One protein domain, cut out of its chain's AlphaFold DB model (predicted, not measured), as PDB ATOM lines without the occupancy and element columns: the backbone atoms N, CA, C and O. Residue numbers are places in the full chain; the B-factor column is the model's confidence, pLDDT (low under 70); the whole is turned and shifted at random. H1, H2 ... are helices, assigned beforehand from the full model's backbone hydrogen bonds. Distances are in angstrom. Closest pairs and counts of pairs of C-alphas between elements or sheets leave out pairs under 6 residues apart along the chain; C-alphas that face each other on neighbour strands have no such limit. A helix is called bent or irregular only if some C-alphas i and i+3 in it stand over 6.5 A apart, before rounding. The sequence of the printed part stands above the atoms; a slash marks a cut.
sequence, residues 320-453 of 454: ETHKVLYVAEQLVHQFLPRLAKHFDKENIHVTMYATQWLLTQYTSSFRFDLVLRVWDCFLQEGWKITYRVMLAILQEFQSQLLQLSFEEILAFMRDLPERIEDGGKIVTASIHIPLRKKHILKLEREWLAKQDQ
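AT A GLANCE: This is residues 320 to 453 of the 454 residues of the protein "Rab-GAP TBC domain-containing protein" of Fistulifera solaris (UniProt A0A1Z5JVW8). Two helices, H1 and H5, cross at the core of a compact, mostly crossed packing of helices; H4 and H8 pack on H5, and H9, farthest out, packs on H1. H2 makes a corner with H1, H3 packs on H1, and H6 follows H5 toward H7, which touches no helix. The printed part has 134 residues with nine named helices, H1 to H9 in chain order, and no named strand: all helix. The radius of gyration of the C-alphas is 14.3 A, the spans 43 by 37 by 25 A.

HOW THE PARTS SIT: H1, residues 320 to 335, is the hub. Its residues 328 to 335 touch residues 387 to 391 of H5, residues 383 to 396, at a steep tilt of 45 degrees, the same way; the closest C-alphas, of Ala 328 and Tyr 387, are 6.5 A apart. Its residues 323 to 330 touch H9, residues 437 to 451, at a steep tilt of 57 degrees, opposite ways, closest at C-alphas 327 and 443, 5.7 A. H2, residues 337 to 345, touches H1 only at the corner, closest at C-alphas 333 and 340, 5.1 A. H3, residues 355 to 359, touches residues 321 to 325 of H1, closest at C-alphas 325 and 355, 7.2 A. H8, residues 423 to 432, touches H5 about perpendicular, at 76 degrees, closest at C-alphas 392 and 430, 5.0 A. H4, residues 368 to 381, forms a helical hairpin with H5, closest at C-alphas 378 and 385, 6.1 A. H6, residues 398 to 401, and H7, residues 406 to 419, are close but not clearly touching, closest at C-alphas 401 and 409, 6.4 A. Every O i to N i+4 pair is within hydrogen-bond range in H1, H2, H3, H5 and H9, against 7 of 10 in H4 and H7 and 5 of 6 in H8; H6 is too short for such a pair.

IN THESE COORDINATES: H1 runs 22.0 A from C-alpha 320 at (193.575, 170.208, 198.736); H5 is 20.1 A long; H9 runs 21.5 A to C-alpha 451 at (200.222, 172.819, 189.493). H7 is irregular, with C-alphas 414 and 417 7.3 A apart, and H4 only just, with C-alphas 376 and 379 6.55 A apart.

THE WHOLE: The two C-alphas farthest apart, of Glu 421 and Gln 453, are 44.9 A apart. The printed part has no cut and no long link; its mean pLDDT is 96.4, with residue 453 alone under 70.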
ATOM      1  N   GLU A 320     193.065 171.177 197.762       92.06
ATOM      2  CA  GLU A 320     193.575 170.208 198.736       92.06
ATOM      3  C   GLU A 320     192.899 168.843 198.598       92.06
ATOM      4  O   GLU A 320     193.560 167.823 198.773       92.06
ATOM      5  N   THR A 321     191.618 168.805 198.219       93.94
ATOM      6  CA  THR A 321     190.915 167.555 197.907       93.94
ATOM      7  C   THR A 321     191.583 166.837 196.734       93.94
ATOM      8  O   THR A 321     191.926 165.658 196.848       93.94
ATOM      9  N   HIS A 322     191.872 167.544 195.636       94.75
ATOM     10  CA  HIS A 322     192.606 166.973 194.503       94.75
ATOM     11  C   HIS A 322     194.009 166.498 194.899       94.75
ATOM     12  O   HIS A 322     194.427 165.415 194.487       94.75
ATOM     13  N   LYS A 323     194.722 167.250 195.746       96.00
ATOM     14  CA  LYS A 323     196.024 166.828 196.285       96.00
ATOM     15  C   LYS A 323     195.909 165.542 197.103       96.00
ATOM     16  O   LYS A 323     196.703 164.623 196.911       96.00
ATOM     17  N   VAL A 324     194.924 165.451 197.995       97.06
ATOM     18  CA  VAL A 324     194.695 164.274 198.846       97.06
ATOM     19  C   VAL A 324     194.380 163.034 198.012       97.06
ATOM     20  O   VAL A 324     194.922 161.966 198.307       97.06
ATOM     21  N   LEU A 325     193.564 163.180 196.965       97.56
ATOM     22  CA  LEU A 325     193.213 162.111 196.025       97.56
ATOM     23  C   LEU A 325     194.407 161.689 195.162       97.56
ATOM     24  O   LEU A 325     194.661 160.492 195.020       97.56
ATOM     25  N   TYR A 326     195.203 162.644 194.678       97.75
ATOM     26  CA  TYR A 326     196.451 162.355 193.970       97.75
ATOM     27  C   TYR A 326     197.421 161.559 194.850       97.75
ATOM     28  O   TYR A 326     197.952 160.532 194.433       97.75
ATOM     29  N   VAL A 327     197.641 161.998 196.094       98.44
ATOM     30  CA  VAL A 327     198.502 161.279 197.043       98.44
ATOM     31  C   VAL A 327     197.973 159.863 197.271       98.44
ATOM     32  O   VAL A 327     198.765 158.923 197.257       98.44
ATOM     33  N   ALA A 328     196.660 159.691 197.451       98.62
ATOM     34  CA  ALA A 328     196.045 158.376 197.608       98.62
ATOM     35  C   ALA A 328     196.340 157.453 196.417       98.62
ATOM     36  O   ALA A 328     196.833 156.344 196.623       98.62
ATOM     37  N   GLU A 329     196.114 157.921 195.190       98.44
ATOM     38  CA  GLU A 329     196.387 157.172 193.959       98.44
ATOM     39  C   GLU A 329     197.855 156.761 193.863       98.44
ATOM     40  O   GLU A 329     198.171 155.574 193.761       98.44
ATOM     41  N   GLN A 330     198.777 157.705 194.045       98.50
ATOM     42  CA  GLN A 330     200.208 157.407 193.998       98.50
ATOM     43  C   GLN A 330     200.655 156.437 195.102       98.50
ATOM     44  O   GLN A 330     201.573 155.637 194.903       98.50
ATOM     45  N   LEU A 331     200.009 156.458 196.269       98.81
ATOM     46  CA  LEU A 331     200.266 155.477 197.319       98.81
ATOM     47  C   LEU A 331     199.767 154.078 196.941       98.81
ATOM     48  O   LEU A 331     200.447 153.105 197.275       98.81
ATOM     49  N   VAL A 332     198.649 153.948 196.222       98.69
ATOM     50  CA  VAL A 332     198.201 152.652 195.681       98.69
ATOM     51  C   VAL A 332     199.244 152.102 194.704       98.69
ATOM     52  O   VAL A 332     199.663 150.956 194.866       98.69
ATOM     53  N   HIS A 333     199.774 152.923 193.789       98.56
ATOM     54  CA  HIS A 333     200.871 152.506 192.900       98.56
ATOM     55  C   HIS A 333     202.132 152.071 193.659       98.56
ATOM     56  O   HIS A 333     202.757 151.072 193.304       98.56
ATOM     57  N   GLN A 334     202.515 152.795 194.715       98.44
ATOM     58  CA  GLN A 334     203.738 152.499 195.471       98.44
ATOM     59  C   GLN A 334     203.627 151.251 196.351       98.44
ATOM     60  O   GLN A 334     204.596 150.502 196.473       98.44
ATOM     61  N   PHE A 335     202.486 151.048 197.011       98.62
ATOM     62  CA  PHE A 335     202.334 150.012 198.037       98.62
ATOM     63  C   PHE A 335     201.569 148.778 197.551       98.62
ATOM     64  O   PHE A 335     201.767 147.704 198.115       98.62
ATOM     65  N   LEU A 336     200.753 148.900 196.500       98.50
ATOM     66  CA  LEU A 336     199.956 147.817 195.913       98.50
ATOM     67  C   LEU A 336     200.135 147.754 194.378       98.50
ATOM     68  O   LEU A 336     199.147 147.741 193.644       98.50
ATOM     69  N   PRO A 337     201.373 147.657 193.849       98.56
ATOM     70  CA  PRO A 337     201.657 147.840 192.418       98.56
ATOM     71  C   PRO A 337     200.939 146.845 191.497       98.56
ATOM     72  O   PRO A 337     200.585 147.181 190.370       98.56
ATOM     73  N   ARG A 338     200.694 145.613 191.970       98.56
ATOM     74  CA  ARG A 338     199.917 144.616 191.214       98.56
ATOM     75  C   ARG A 338     198.464 145.043 191.033       98.56
ATOM     76  O   ARG A 338     197.925 144.859 189.951       98.56
ATOM     77  N   LEU A 339     197.855 145.580 192.092       98.69
ATOM     78  CA  LEU A 339     196.480 146.068 192.056       98.69
ATOM     79  C   LEU A 339     196.390 147.351 191.232       98.69
ATOM     80  O   LEU A 339     195.519 147.451 190.384       98.69
ATOM     81  N   ALA A 340     197.339 148.271 191.419       98.62
ATOM     82  CA  ALA A 340     197.407 149.511 190.655       98.62
ATOM     83  C   ALA A 340     197.462 149.245 189.143       98.62
ATOM     84  O   ALA A 340     196.645 149.773 188.409       98.62
ATOM     85  N   LYS A 341     198.321 148.320 188.689       98.69
ATOM     86  CA  LYS A 341     198.390 147.937 187.268       98.69
ATOM     87  C   LYS A 341     197.069 147.369 186.730       98.69
ATOM     88  O   LYS A 341     196.761 147.549 185.556       98.69
ATOM     89  N   HIS A 342     196.322 146.641 187.560       98.75
ATOM     90  CA  HIS A 342     194.997 146.141 187.186       98.75
ATOM     91  C   HIS A 342     193.984 147.282 187.098       98.75
ATOM     92  O   HIS A 342     193.275 147.383 186.108       98.75
ATOM     93  N   PHE A 343     193.980 148.190 188.075       98.56
ATOM     94  CA  PHE A 343     193.134 149.382 188.048       98.56
ATOM     95  C   PHE A 343     193.435 150.273 186.842       98.56
ATOM     96  O   PHE A 343     192.497 150.680 186.172       98.56
ATOM     97  N   ASP A 344     194.706 150.478 186.490       98.38
ATOM     98  CA  ASP A 344     195.102 151.215 185.285       98.38
ATOM     99  C   ASP A 344     194.543 150.560 184.015       98.38
ATOM    100  O   ASP A 344     194.025 151.237 183.132       98.38
ATOM    101  N   LYS A 345     194.626 149.226 183.924       98.50
ATOM    102  CA  LYS A 345     194.111 148.460 182.782       98.50
ATOM    103  C   LYS A 345     192.588 148.575 182.664       98.50
ATOM    104  O   LYS A 345     192.071 148.687 181.556       98.50
ATOM    105  N   GLU A 346     191.891 148.526 183.793       98.44
ATOM    106  CA  GLU A 346     190.432 148.617 183.860       98.44
ATOM    107  C   GLU A 346     189.933 150.076 183.936       98.44
ATOM    108  O   GLU A 346     188.734 150.291 184.033       98.44
ATOM    109  N   ASN A 347     190.812 151.088 183.859       97.69
ATOM    110  CA  ASN A 347     190.495 152.524 183.993       97.69
ATOM    111  C   ASN A 347     189.784 152.905 185.311       97.69
ATOM    112  O   ASN A 347     188.892 153.757 185.344       97.69
ATOM    113  N   ILE A 348     190.181 152.276 186.415       98.25
ATOM    114  CA  ILE A 348     189.679 152.573 187.758       98.25
ATOM    115  C   ILE A 348     190.548 153.646 188.411       98.25
ATOM    116  O   ILE A 348     191.706 153.411 188.752       98.25
ATOM    117  N   HIS A 349     189.948 154.803 188.675       96.56
ATOM    118  CA  HIS A 349     190.594 155.902 189.388       96.56
ATOM    119  C   HIS A 349     190.177 155.945 190.857       96.56
ATOM    120  O   HIS A 349     189.033 155.652 191.211       96.56
ATOM    121  N   VAL A 350     191.085 156.385 191.734       96.94
ATOM    122  CA  VAL A 350     190.811 156.525 193.180       96.94
ATOM    123  C   VAL A 350     189.601 157.420 193.462       96.94
ATOM    124  O   VAL A 350     188.847 157.169 194.404       96.94
ATOM    125  N   THR A 351     189.378 158.434 192.627       96.31
ATOM    126  CA  THR A 351     188.248 159.367 192.738       96.31
ATOM    127  C   THR A 351     186.881 158.684 192.626       96.31
ATOM    128  O   THR A 351     185.911 159.189 193.192       96.31
ATOM    129  N   MET A 352     186.801 157.522 191.969       97.00
ATOM    130  CA  MET A 352     185.551 156.783 191.760       97.00
ATOM    131  C   MET A 352     185.047 156.081 193.024       97.00
ATOM    132  O   MET A 352     183.852 155.827 193.131       97.00
ATOM    133  N   TYR A 353     185.927 155.770 193.984       95.62
ATOM    134  CA  TYR A 353     185.550 154.992 195.173       95.62
ATOM    135  C   TYR A 353     186.009 155.590 196.506       95.62
ATOM    136  O   TYR A 353     185.320 155.439 197.510       95.62
ATOM    137  N   ALA A 354     187.152 156.281 196.555       95.69
ATOM    138  CA  ALA A 354     187.746 156.723 197.820       95.69
ATOM    139  C   ALA A 354     187.404 158.170 198.197       95.69
ATOM    140  O   ALA A 354     187.750 158.598 199.297       95.69
ATOM    141  N   THR A 355     186.737 158.933 197.324       94.75
ATOM    142  CA  THR A 355     186.421 160.350 197.581       94.75
ATOM    143  C   THR A 355     185.667 160.520 198.895       94.75
ATOM    144  O   THR A 355     186.128 161.247 199.771       94.75
ATOM    145  N   GLN A 356     184.576 159.775 199.100       93.75
ATOM    146  CA  GLN A 356     183.842 159.832 200.366       93.75
ATOM    147  C   GLN A 356     184.689 159.340 201.542       93.75
ATOM    148  O   GLN A 356     184.684 159.966 202.596       93.75
ATOM    149  N   TRP A 357     185.486 158.284 201.360       96.81
ATOM    150  CA  TRP A 357     186.312 157.720 202.432       96.81
ATOM    151  C   TRP A 357     187.304 158.746 202.986       96.81
ATOM    152  O   TRP A 357     187.509 158.827 204.195       96.81
ATOM    153  N   LEU A 358     187.924 159.531 202.104       96.44
ATOM    154  CA  LEU A 358     188.936 160.515 202.475       96.44
ATOM    155  C   LEU A 358     188.314 161.836 202.940       96.44
ATOM    156  O   LEU A 358     188.786 162.404 203.922       96.44
ATOM    157  N   LEU A 359     187.252 162.321 202.295       93.44
ATOM    158  CA  LEU A 359     186.644 163.611 202.652       93.44
ATOM    159  C   LEU A 359     185.903 163.547 203.989       93.44
ATOM    160  O   LEU A 359     185.984 164.485 204.778       93.44
ATOM    161  N   THR A 360     185.245 162.425 204.280       95.44
ATOM    162  CA  THR A 360     184.496 162.231 205.531       95.44
ATOM    163  C   THR A 360     185.292 161.442 206.571       95.44
ATOM    164  O   THR A 360     184.768 161.114 207.634       95.44
ATOM    165  N   GLN A 361     186.561 161.110 206.294       97.50
ATOM    166  CA  GLN A 361     187.388 160.243 207.147       97.50
ATOM    167  C   GLN A 361     186.630 158.967 207.558       97.50
ATOM    168  O   GLN A 361     186.537 158.627 208.739       97.50
ATOM    169  N   TYR A 362     186.080 158.273 206.557       97.88
ATOM    170  CA  TYR A 362     185.316 157.022 206.641       97.88
ATOM    171  C   TYR A 362     183.936 157.108 207.307       97.88
ATOM    172  O   TYR A 362     183.185 156.136 207.218       97.88
ATOM    173  N   THR A 363     183.581 158.234 207.934       97.25
ATOM    174  CA  THR A 363     182.360 158.371 208.754       97.25
ATOM    175  C   THR A 363     181.070 158.146 207.969       97.25
ATOM    176  O   THR A 363     180.119 157.617 208.527       97.25
ATOM    177  N   SER A 364     181.033 158.489 206.678       94.88
ATOM    178  CA  SER A 364     179.826 158.347 205.850       94.88
ATOM    179  C   SER A 364     179.585 156.944 205.301       94.88
ATOM    180  O   SER A 364     178.472 156.643 204.887       94.88
ATOM    181  N   SER A 365     180.630 156.118 205.205       93.19
ATOM    182  CA  SER A 365     180.585 154.902 204.380       93.19
ATOM    183  C   SER A 365     180.825 153.633 205.183       93.19
ATOM    184  O   SER A 365     180.317 152.589 204.803       93.19
ATOM    185  N   PHE A 366     181.589 153.692 206.278       96.25
ATOM    186  CA  PHE A 366     181.992 152.506 207.035       96.25
ATOM    187  C   PHE A 366     181.314 152.417 208.397       96.25
ATOM    188  O   PHE A 366     180.914 153.410 208.999       96.25
ATOM    189  N   ARG A 367     181.259 151.190 208.918       94.19
ATOM    190  CA  ARG A 367     180.754 150.887 210.258       94.19
ATOM    191  C   ARG A 367     181.560 151.589 211.358       94.19
ATOM    192  O   ARG A 367     182.775 151.782 211.243       94.19
ATOM    193  N   PHE A 368     180.889 151.899 212.470       93.50
ATOM    194  CA  PHE A 368     181.472 152.659 213.584       93.50
ATOM    195  C   PHE A 368     182.695 151.997 214.217       93.50
ATOM    196  O   PHE A 368     183.609 152.688 214.662       93.50
ATOM    197  N   ASP A 369     182.782 150.669 214.220       93.25
ATOM    198  CA  ASP A 369     183.952 149.976 214.753       93.25
ATOM    199  C   ASP A 369     185.235 150.301 213.971       93.25
ATOM    200  O   ASP A 369     186.288 150.473 214.588       93.25
ATOM    201  N   LEU A 370     185.165 150.464 212.645       97.25
ATOM    202  CA  LEU A 370     186.294 150.951 211.854       97.25
ATOM    203  C   LEU A 370     186.489 152.449 212.063       97.25
ATOM    204  O   LEU A 370     187.594 152.873 212.405       97.25
ATOM    205  N   VAL A 371     185.426 153.237 211.888       97.88
ATOM    206  CA  VAL A 371     185.465 154.705 211.948       97.88
ATOM    207  C   VAL A 371     186.117 155.171 213.248       97.88
ATOM    208  O   VAL A 371     187.153 155.837 213.218       97.88
ATOM    209  N   LEU A 372     185.617 154.730 214.403       97.31
ATOM    210  CA  LEU A 372     186.156 155.137 215.700       97.31
ATOM    211  C   LEU A 372     187.625 154.724 215.878       97.31
ATOM    212  O   LEU A 372     188.398 155.425 216.527       97.31
ATOM    213  N   ARG A 373     188.052 153.601 215.290       97.50
ATOM    214  CA  ARG A 373     189.451 153.147 215.347       97.50
ATOM    215  C   ARG A 373     190.373 153.961 214.442       97.50
ATOM    216  O   ARG A 373     191.535 154.159 214.815       97.50
ATOM    217  N   VAL A 374     189.879 154.444 213.301       98.38
ATOM    218  CA  VAL A 374     190.586 155.433 212.475       98.38
ATOM    219  C   VAL A 374     190.740 156.729 213.263       98.38
ATOM    220  O   VAL A 374     191.865 157.205 213.421       98.38
ATOM    221  N   TRP A 375     189.648 157.240 213.833       98.31
ATOM    222  CA  TRP A 375     189.617 158.505 214.569       98.31
ATOM    223  C   TRP A 375     190.462 158.501 215.843       98.31
ATOM    224  O   TRP A 375     191.191 159.464 216.077       98.31
ATOM    225  N   ASP A 376     190.513 157.379 216.574       97.94
ATOM    226  CA  ASP A 376     191.452 157.178 217.687       97.94
ATOM    227  C   ASP A 376     192.893 157.541 217.281       97.94
ATOM    228  O   ASP A 376     193.671 158.029 218.093       97.94
ATOM    229  N   CYS A 377     193.285 157.286 216.031       97.88
ATOM    230  CA  CYS A 377     194.628 157.574 215.538       97.88
ATOM    231  C   CYS A 377     194.708 158.895 214.759       97.88
ATOM    232  O   CYS A 377     195.748 159.554 214.814       97.88
ATOM    233  N   PHE A 378     193.657 159.272 214.027       98.31
ATOM    234  CA  PHE A 378     193.647 160.417 213.116       98.31
ATOM    235  C   PHE A 378     193.918 161.728 213.852       98.31
ATOM    236  O   PHE A 378     194.791 162.476 213.420       98.31
ATOM    237  N   LEU A 379     193.308 161.924 215.025       97.56
ATOM    238  CA  LEU A 379     193.488 163.123 215.856       97.56
ATOM    239  C   LEU A 379     194.959 163.419 216.213       97.56
ATOM    240  O   LEU A 379     195.324 164.560 216.464       97.56
ATOM    241  N   GLN A 380     195.830 162.404 216.223       94.88
ATOM    242  CA  GLN A 380     197.247 162.555 216.578       94.88
ATOM    243  C   GLN A 380     198.215 162.269 215.418       94.88
ATOM    244  O   GLN A 380     199.343 162.771 215.419       94.88
ATOM    245  N   GLU A 381     197.835 161.418 214.460       95.00
ATOM    246  CA  GLU A 381     198.673 161.020 213.320       95.00
ATOM    247  C   GLU A 381     198.347 161.756 212.017       95.00
ATOM    248  O   GLU A 381     199.188 161.745 211.110       95.00
ATOM    249  N   GLY A 382     197.164 162.368 211.927       96.50
ATOM    250  CA  GLY A 382     196.615 162.996 210.729       96.50
ATOM    251  C   GLY A 382     196.451 162.017 209.569       96.50
ATOM    252  O   GLY A 382     196.371 160.798 209.750       96.50
ATOM    253  N   TRP A 383     196.519 162.549 208.352       97.38
ATOM    254  CA  TRP A 383     196.322 161.847 207.076       97.38
ATOM    255  C   TRP A 383     197.091 160.537 206.886       97.38
ATOM    256  O   TRP A 383     196.693 159.662 206.117       97.38
ATOM    257  N   LYS A 384     198.204 160.347 207.598       97.69
ATOM    258  CA  LYS A 384     199.001 159.125 207.472       97.69
ATOM    259  C   LYS A 384     198.225 157.874 207.888       97.69
ATOM    260  O   LYS A 384     198.436 156.832 207.269       97.69
ATOM    261  N   ILE A 385     197.399 157.928 208.940       98.00
ATOM    262  CA  ILE A 385     196.595 156.748 209.300       98.00
ATOM    263  C   ILE A 385     195.481 156.522 208.280       98.00
ATOM    264  O   ILE A 385     195.274 155.377 207.895       98.00
ATOM    265  N   THR A 386     194.867 157.593 207.777       98.25
ATOM    266  CA  THR A 386     193.841 157.553 206.730       98.25
ATOM    267  C   THR A 386     194.347 156.761 205.526       98.25
ATOM    268  O   THR A 386     193.829 155.694 205.215       98.25
ATOM    269  N   TYR A 387     195.479 157.153 204.936       98.69
ATOM    270  CA  TYR A 387     196.031 156.417 203.794       98.69
ATOM    271  C   TYR A 387     196.449 154.980 204.122       98.69
ATOM    272  O   TYR A 387     196.298 154.091 203.289       98.69
ATOM    273  N   ARG A 388     196.972 154.716 205.327       98.56
ATOM    274  CA  ARG A 388     197.304 153.342 205.741       98.56
ATOM    275  C   ARG A 388     196.065 152.458 205.781       98.56
ATOM    276  O   ARG A 388     196.145 151.307 205.371       98.56
ATOM    277  N   VAL A 389     194.952 152.974 206.292       98.69
ATOM    278  CA  VAL A 389     193.695 152.229 206.386       98.69
ATOM    279  C   VAL A 389     193.128 151.979 204.995       98.69
ATOM    280  O   VAL A 389     192.818 150.834 204.694       98.69
ATOM    281  N   MET A 390     193.123 152.982 204.110       98.69
ATOM    282  CA  MET A 390     192.755 152.798 202.698       98.69
ATOM    283  C   MET A 390     193.571 151.677 202.035       98.69
ATOM    284  O   MET A 390     193.006 150.769 201.434       98.69
ATOM    285  N   LEU A 391     194.900 151.701 202.184       98.81
ATOM    286  CA  LEU A 391     195.772 150.666 201.623       98.81
ATOM    287  C   LEU A 391     195.518 149.289 202.249       98.81
ATOM    288  O   LEU A 391     195.556 148.295 201.536       98.81
ATOM    289  N   ALA A 392     195.255 149.215 203.555       98.69
ATOM    290  CA  ALA A 392     194.960 147.953 204.233       98.69
ATOM    291  C   ALA A 392     193.640 147.341 203.757       98.69
ATOM    292  O   ALA A 392     193.579 146.137 203.542       98.69
ATOM    293  N   ILE A 393     192.616 148.170 203.542       98.50
ATOM    294  CA  ILE A 393     191.334 147.747 202.975       98.50
ATOM    295  C   ILE A 393     191.541 147.162 201.575       98.50
ATOM    296  O   ILE A 393     191.118 146.043 201.300       98.50
ATOM    297  N   LEU A 394     192.244 147.884 200.699       98.50
ATOM    298  CA  LEU A 394     192.530 147.406 199.345       98.50
ATOM    299  C   LEU A 394     193.390 146.134 199.346       98.50
ATOM    300  O   LEU A 394     193.190 145.256 198.512       98.50
ATOM    301  N   GLN A 395     194.334 146.026 200.284       98.31
ATOM    302  CA  GLN A 395     195.186 144.849 200.444       98.31
ATOM    303  C   GLN A 395     194.390 143.615 200.890       98.31
ATOM    304  O   GLN A 395     194.645 142.528 200.376       98.31
ATOM    305  N   GLU A 396     193.428 143.779 201.802       97.56
ATOM    306  CA  GLU A 396     192.561 142.699 202.294       97.56
ATOM    307  C   GLU A 396     191.778 142.043 201.146       97.56
ATOM    308  O   GLU A 396     191.728 140.820 201.033       97.56
ATOM    309  N   PHE A 397     191.235 142.854 200.234       97.94
ATOM    310  CA  PHE A 397     190.414 142.383 199.112       97.94
ATOM    311  C   PHE A 397     191.181 142.242 197.790       97.94
ATOM    312  O   PHE A 397     190.585 141.983 196.743       97.94
ATOM    313  N   GLN A 398     192.510 142.374 197.814       98.25
ATOM    314  CA  GLN A 398     193.331 142.435 196.604       98.25
ATOM    315  C   GLN A 398     193.156 141.207 195.698       98.25
ATOM    316  O   GLN A 398     193.129 141.344 194.477       98.25
ATOM    317  N   SER A 399     193.049 140.005 196.271       98.12
ATOM    318  CA  SER A 399     192.901 138.766 195.498       98.12
ATOM    319  C   SER A 399     191.598 138.712 194.700       98.12
ATOM    320  O   SER A 399     191.602 138.187 193.589       98.12
ATOM    321  N   GLN A 400     190.512 139.266 195.243       98.12
ATOM    322  CA  GLN A 400     189.207 139.337 194.587       98.12
ATOM    323  C   GLN A 400     189.219 140.433 193.524       98.12
ATOM    324  O   GLN A 400     188.933 140.159 192.366       98.12
ATOM    325  N   LEU A 401     189.667 141.639 193.886       98.44
ATOM    326  CA  LEU A 401     189.708 142.800 192.990       98.44
ATOM    327  C   LEU A 401     190.513 142.554 191.706       98.44
ATOM    328  O   LEU A 401     190.144 143.053 190.650       98.44
ATOM    329  N   LEU A 402     191.591 141.765 191.776       98.56
ATOM    330  CA  LEU A 402     192.420 141.411 190.615       98.56
ATOM    331  C   LEU A 402     191.705 140.545 189.563       98.56
ATOM    332  O   LEU A 402     192.251 140.354 188.478       98.56
ATOM    333  N   GLN A 403     190.546 139.974 189.891       98.12
ATOM    334  CA  GLN A 403     189.778 139.095 189.004       98.12
ATOM    335  C   GLN A 403     188.577 139.802 188.365       98.12
ATOM    336  O   GLN A 403     187.951 139.229 187.481       98.12
ATOM    337  N   LEU A 404     188.260 141.016 188.815       98.50
ATOM    338  CA  LEU A 404     187.061 141.748 188.420       98.50
ATOM    339  C   LEU A 404     187.353 142.703 187.256       98.50
ATOM    340  O   LEU A 404     188.435 143.289 187.185       98.50
ATOM    341  N   SER A 405     186.378 142.876 186.372       98.31
ATOM    342  CA  SER A 405     186.348 143.913 185.333       98.31
ATOM    343  C   SER A 405     185.934 145.280 185.896       98.31
ATOM    344  O   SER A 405     185.505 145.377 187.045       98.31
ATOM    345  N   PHE A 406     186.032 146.345 185.095       98.19
ATOM    346  CA  PHE A 406     185.632 147.708 185.484       98.19
ATOM    347  C   PHE A 406     184.296 147.795 186.259       98.19
ATOM    348  O   PHE A 406     184.272 148.293 187.387       98.19
ATOM    349  N   GLU A 407     183.193 147.292 185.694       97.94
ATOM    350  CA  GLU A 407     181.859 147.394 186.317       97.94
ATOM    351  C   GLU A 407     181.774 146.606 187.629       97.94
ATOM    352  O   GLU A 407     181.227 147.083 188.628       97.94
ATOM    353  N   GLU A 408     182.372 145.414 187.651       98.38
ATOM    354  CA  GLU A 408     182.410 144.549 188.826       98.38
ATOM    355  C   GLU A 408     183.255 145.162 189.949       98.38
ATOM    356  O   GLU A 408     182.875 145.064 191.115       98.38
ATOM    357  N   ILE A 409     184.364 145.840 189.624       98.62
ATOM    358  CA  ILE A 409     185.176 146.574 190.602       98.62
ATOM    359  C   ILE A 409     184.355 147.702 191.223       98.62
ATOM    360  O   ILE A 409     184.358 147.841 192.444       98.62
ATOM    361  N   LEU A 410     183.642 148.500 190.425       97.94
ATOM    362  CA  LEU A 410     182.837 149.604 190.959       97.94
ATOM    363  C   LEU A 410     181.695 149.100 191.847       97.94
ATOM    364  O   LEU A 410     181.483 149.641 192.935       97.94
ATOM    365  N   ALA A 411     181.007 148.033 191.433       97.94
ATOM    366  CA  ALA A 411     179.997 147.381 192.262       97.94
ATOM    367  C   ALA A 411     180.607 146.840 193.565       97.94
ATOM    368  O   ALA A 411     180.066 147.071 194.646       97.94
ATOM    369  N   PHE A 412     181.773 146.193 193.479       98.25
ATOM    370  CA  PHE A 412     182.487 145.687 194.644       98.25
ATOM    371  C   PHE A 412     182.864 146.808 195.612       98.25
ATOM    372  O   PHE A 412     182.632 146.669 196.807       98.25
ATOM    373  N   MET A 413     183.419 147.918 195.114       97.44
ATOM    374  CA  MET A 413     183.850 149.057 195.931       97.44
ATOM    375  C   MET A 413     182.688 149.770 196.620       97.44
ATOM    376  O   MET A 413     182.850 150.219 197.755       97.44
ATOM    377  N   ARG A 414     181.525 149.856 195.964       95.19
ATOM    378  CA  ARG A 414     180.301 150.409 196.555       95.19
ATOM    379  C   ARG A 414     179.846 149.585 197.761       95.19
ATOM    380  O   ARG A 414     179.537 150.162 198.798       95.19
ATOM    381  N   ASP A 415     179.862 148.259 197.638       95.44
ATOM    382  CA  ASP A 415     179.387 147.345 198.687       95.44
ATOM    383  C   ASP A 415     180.498 146.987 199.699       95.44
ATOM    384  O   ASP A 415     180.245 146.381 200.741       95.44
ATOM    385  N   LEU A 416     181.753 147.349 199.404       96.38
ATOM    386  CA  LEU A 416     182.935 147.032 200.207       96.38
ATOM    387  C   LEU A 416     182.790 147.402 201.687       96.38
ATOM    388  O   LEU A 416     183.201 146.589 202.520       96.38
ATOM    389  N   PRO A 417     182.256 148.581 202.062       94.50
ATOM    390  CA  PRO A 417     182.212 148.964 203.467       94.50
ATOM    391  C   PRO A 417     181.407 148.005 204.350       94.50
ATOM    392  O   PRO A 417     181.772 147.802 205.509       94.50
ATOM    393  N   GLU A 418     180.371 147.364 203.801       91.81
ATOM    394  CA  GLU A 418     179.559 146.362 204.505       91.81
ATOM    395  C   GLU A 418     180.282 145.016 204.654       91.81
ATOM    396  O   GLU A 418     179.985 144.248 205.566       91.81
ATOM    397  N   ARG A 419     181.271 144.738 203.795       94.94
ATOM    398  CA  ARG A 419     182.064 143.496 203.815       94.94
ATOM    399  C   ARG A 419     183.124 143.477 204.917       94.94
ATOM    400  O   ARG A 419     183.719 142.432 205.171       94.94
ATOM    401  N   ILE A 420     183.403 144.615 205.556       94.00
ATOM    402  CA  ILE A 420     184.355 144.692 206.669       94.00
ATOM    403  C   ILE A 420     183.637 144.358 207.977       94.00
ATOM    404  O   ILE A 420     182.928 145.185 208.542       94.00
ATOM    405  N   GLU A 421     183.879 143.154 208.493       88.62
ATOM    406  CA  GLU A 421     183.287 142.694 209.757       88.62
ATOM    407  C   GLU A 421     183.993 143.244 211.008       88.62
ATOM    408  O   GLU A 421     183.363 143.439 212.045       88.62
ATOM    409  N   ASP A 422     185.315 143.455 210.935       91.25
ATOM    410  CA  ASP A 422     186.151 143.863 212.072       91.25
ATOM    411  C   ASP A 422     187.139 144.963 211.657       91.25
ATOM    412  O   ASP A 422     188.273 144.720 211.224       91.25
ATOM    413  N   GLY A 423     186.721 146.211 211.835       92.12
ATOM    414  CA  GLY A 423     187.533 147.397 211.598       92.12
ATOM    415  C   GLY A 423     188.770 147.478 212.495       92.12
ATOM    416  O   GLY A 423     189.796 148.049 212.111       92.12
ATOM    417  N   GLY A 424     188.740 146.844 213.671       92.56
ATOM    418  CA  GLY A 424     189.890 146.730 214.561       92.56
ATOM    419  C   GLY A 424     191.042 145.941 213.932       92.56
ATOM    420  O   GLY A 424     192.209 146.346 214.063       92.56
ATOM    421  N   LYS A 425     190.736 144.855 213.211       95.25
ATOM    422  CA  LYS A 425     191.720 144.088 212.430       95.25
ATOM    423  C   LYS A 425     192.294 144.910 211.285       95.25
ATOM    424  O   LYS A 425     193.516 144.952 211.165       95.25
ATOM    425  N   ILE A 426     191.462 145.630 210.531       97.75
ATOM    426  CA  ILE A 426     191.917 146.497 209.429       97.75
ATOM    427  C   ILE A 426     192.896 147.560 209.933       97.75
ATOM    428  O   ILE A 426     194.004 147.694 209.407       97.75
ATOM    429  N   VAL A 427     192.560 148.273 211.013       96.62
ATOM    430  CA  VAL A 427     193.473 149.269 211.598       96.62
ATOM    431  C   VAL A 427     194.756 148.606 212.105       96.62
ATOM    432  O   VAL A 427     195.841 149.161 211.932       96.62
ATOM    433  N   THR A 428     194.678 147.398 212.665       95.88
ATOM    434  CA  THR A 428     195.869 146.645 213.093       95.88
ATOM    435  C   THR A 428     196.761 146.257 211.908       95.88
ATOM    436  O   THR A 428     197.978 146.457 211.971       95.88
ATOM    437  N   ALA A 429     196.182 145.765 210.812       97.38
ATOM    438  CA  ALA A 429     196.890 145.452 209.572       97.38
ATOM    439  C   ALA A 429     197.551 146.709 208.982       97.38
ATOM    440  O   ALA A 429     198.748 146.702 208.689       97.38
ATOM    441  N   SER A 430     196.832 147.835 208.965       97.94
ATOM    442  CA  SER A 430     197.308 149.127 208.449       97.94
ATOM    443  C   SER A 430     198.608 149.622 209.099       97.94
ATOM    444  O   SER A 430     199.420 150.312 208.476       97.94
ATOM    445  N   ILE A 431     198.861 149.256 210.363       95.44
ATOM    446  CA  ILE A 431     200.067 149.679 211.087       95.44
ATOM    447  C   ILE A 431     201.330 149.044 210.493       95.44
ATOM    448  O   ILE A 431     202.394 149.677 210.541       95.44
ATOM    449  N   HIS A 432     201.205 147.842 209.924       96.38
ATOM    450  CA  HIS A 432     202.298 147.077 209.325       96.38
ATOM    451  C   HIS A 432     202.687 147.592 207.937       96.38
ATOM    452  O   HIS A 432     203.811 147.354 207.498       96.38
ATOM    453  N   ILE A 433     201.823 148.377 207.283       97.94
ATOM    454  CA  ILE A 433     202.153 149.035 206.019       97.94
ATOM    455  C   ILE A 433     203.266 150.066 206.273       97.94
ATOM    456  O   ILE A 433     203.091 150.987 207.087       97.94
ATOM    457  N   PRO A 434     204.426 149.976 205.586       97.56
ATOM    458  CA  PRO A 434     205.594 150.808 205.872       97.56
ATOM    459  C   PRO A 434     205.479 152.245 205.323       97.56
ATOM    460  O   PRO A 434     206.480 152.885 204.990       97.56
ATOM    461  N   LEU A 435     204.266 152.807 205.287       98.19
ATOM    462  CA  LEU A 435     204.002 154.193 204.911       98.19
ATOM    463  C   LEU A 435     204.546 155.159 205.973       98.19
ATOM    464  O   LEU A 435     204.140 155.123 207.139       98.19
ATOM    465  N   ARG A 436     205.467 156.043 205.583       96.88
ATOM    466  CA  ARG A 436     206.068 157.078 206.436       96.88
ATOM    467  C   ARG A 436     205.609 158.462 205.979       96.88
ATOM    468  O   ARG A 436     205.350 158.658 204.799       96.88
ATOM    469  N   LYS A 437     205.622 159.447 206.890       95.88
ATOM    470  CA  LYS A 437     205.263 160.850 206.583       95.88
ATOM    471  C   LYS A 437     206.062 161.413 205.395       95.88
ATOM    472  O   LYS A 437     205.509 162.132 204.580       95.88
ATOM    473  N   LYS A 438     207.331 161.009 205.238       97.19
ATOM    474  CA  LYS A 438     208.175 161.418 204.103       97.19
ATOM    475  C   LYS A 438     207.645 160.998 202.724       97.19
ATOM    476  O   LYS A 438     207.971 161.673 201.761       97.19
ATOM    477  N   HIS A 439     206.888 159.901 202.617       98.44
ATOM    478  CA  HIS A 439     206.307 159.486 201.336       98.44
ATOM    479  C   HIS A 439     205.175 160.443 200.948       98.44
ATOM    480  O   HIS A 439     205.186 160.969 199.846       98.44
ATOM    481  N   ILE A 440     204.290 160.754 201.902       98.19
ATOM    482  CA  ILE A 440     203.188 161.714 201.733       98.19
ATOM    483  C   ILE A 440     203.737 163.097 201.361       98.19
ATOM    484  O   ILE A 440     203.442 163.602 200.290       98.19
ATOM    485  N   LEU A 441     204.663 163.638 202.163       97.56
ATOM    486  CA  LEU A 441     205.285 164.945 201.904       97.56
ATOM    487  C   LEU A 441     206.066 165.006 200.578       97.56
ATOM    488  O   LEU A 441     206.353 166.087 200.070       97.56
ATOM    489  N   LYS A 442     206.524 163.866 200.048       98.19
ATOM    490  CA  LYS A 442     207.155 163.817 198.722       98.19
ATOM    491  C   LYS A 442     206.088 163.964 197.637       98.19
ATOM    492  O   LYS A 442     206.243 164.824 196.782       98.19
ATOM    493  N   LEU A 443     205.015 163.183 197.726       98.38
ATOM    494  CA  LEU A 443     203.905 163.202 196.774       98.38
ATOM    495  C   LEU A 443     203.168 164.548 196.759       98.38
ATOM    496  O   LEU A 443     202.840 165.047 195.691       98.38
ATOM    497  N   GLU A 444     202.981 165.182 197.917       96.88
ATOM    498  CA  GLU A 444     202.403 166.531 198.003       96.88
ATOM    499  C   GLU A 444     203.260 167.572 197.271       96.88
ATOM    500  O   GLU A 444     202.730 168.397 196.534       96.88
ATOM    501  N   ARG A 445     204.592 167.515 197.423       97.19
ATOM    502  CA  ARG A 445     205.514 168.408 196.699       97.19
ATOM    503  C   ARG A 445     205.517 168.144 195.198       97.19
ATOM    504  O   ARG A 445     205.576 169.088 194.423       97.19
ATOM    505  N   GLU A 446     205.453 166.877 194.794       97.00
ATOM    506  CA  GLU A 446     205.324 166.502 193.382       97.00
ATOM    507  C   GLU A 446     204.018 167.023 192.774       97.00
ATOM    508  O   GLU A 446     204.020 167.473 191.633       97.00
ATOM    509  N   TRP A 447     202.916 166.993 193.527       96.19
ATOM    510  CA  TRP A 447     201.643 167.552 193.083       96.19
ATOM    511  C   TRP A 447     201.715 169.073 192.925       96.19
ATOM    512  O   TRP A 447     201.349 169.582 191.871       96.19
ATOM    513  N   LEU A 448     202.251 169.786 193.923       93.88
ATOM    514  CA  LEU A 448     202.414 171.246 193.864       93.88
ATOM    515  C   LEU A 448     203.259 171.672 192.657       93.88
ATOM    516  O   LEU A 448     202.834 172.521 191.884       93.88
ATOM    517  N   ALA A 449     204.388 170.998 192.421       93.88
ATOM    518  CA  ALA A 449     205.251 171.286 191.277       93.88
ATOM    519  C   ALA A 449     204.563 171.080 189.913       93.88
ATOM    520  O   ALA A 449     204.967 171.706 188.939       93.88
ATOM    521  N   LYS A 450     203.544 170.211 189.828       91.44
ATOM    522  CA  LYS A 450     202.726 170.037 188.615       91.44
ATOM    523  C   LYS A 450     201.693 171.150 188.443       91.44
ATOM    524  O   LYS A 450     201.358 171.467 187.312       91.44
ATOM    525  N   GLN A 451     201.185 171.715 189.539       85.88
ATOM    526  CA  GLN A 451     200.222 172.819 189.493       85.88
ATOM    527  C   GLN A 451     200.889 174.143 189.115       85.88
ATOM    528  O   GLN A 451     200.265 174.938 188.438       85.88
ATOM    529  N   ASP A 452     202.148 174.363 189.503       74.56
ATOM    530  CA  ASP A 452     202.878 175.604 189.189       74.56
ATOM    531  C   ASP A 452     203.372 175.677 187.727       74.56
ATOM    532  O   ASP A 452     203.935 176.684 187.301       74.56
ATOM    533  N   GLN A 453     203.215 174.596 186.957       62.53
ATOM    534  CA  GLN A 453     203.619 174.522 185.548       62.53
ATOM    535  C   GLN A 453     202.487 174.873 184.574       62.53
ATOM    536  O   GLN A 453     202.722 174.854 183.364       62.53
TER     537      GLN A 453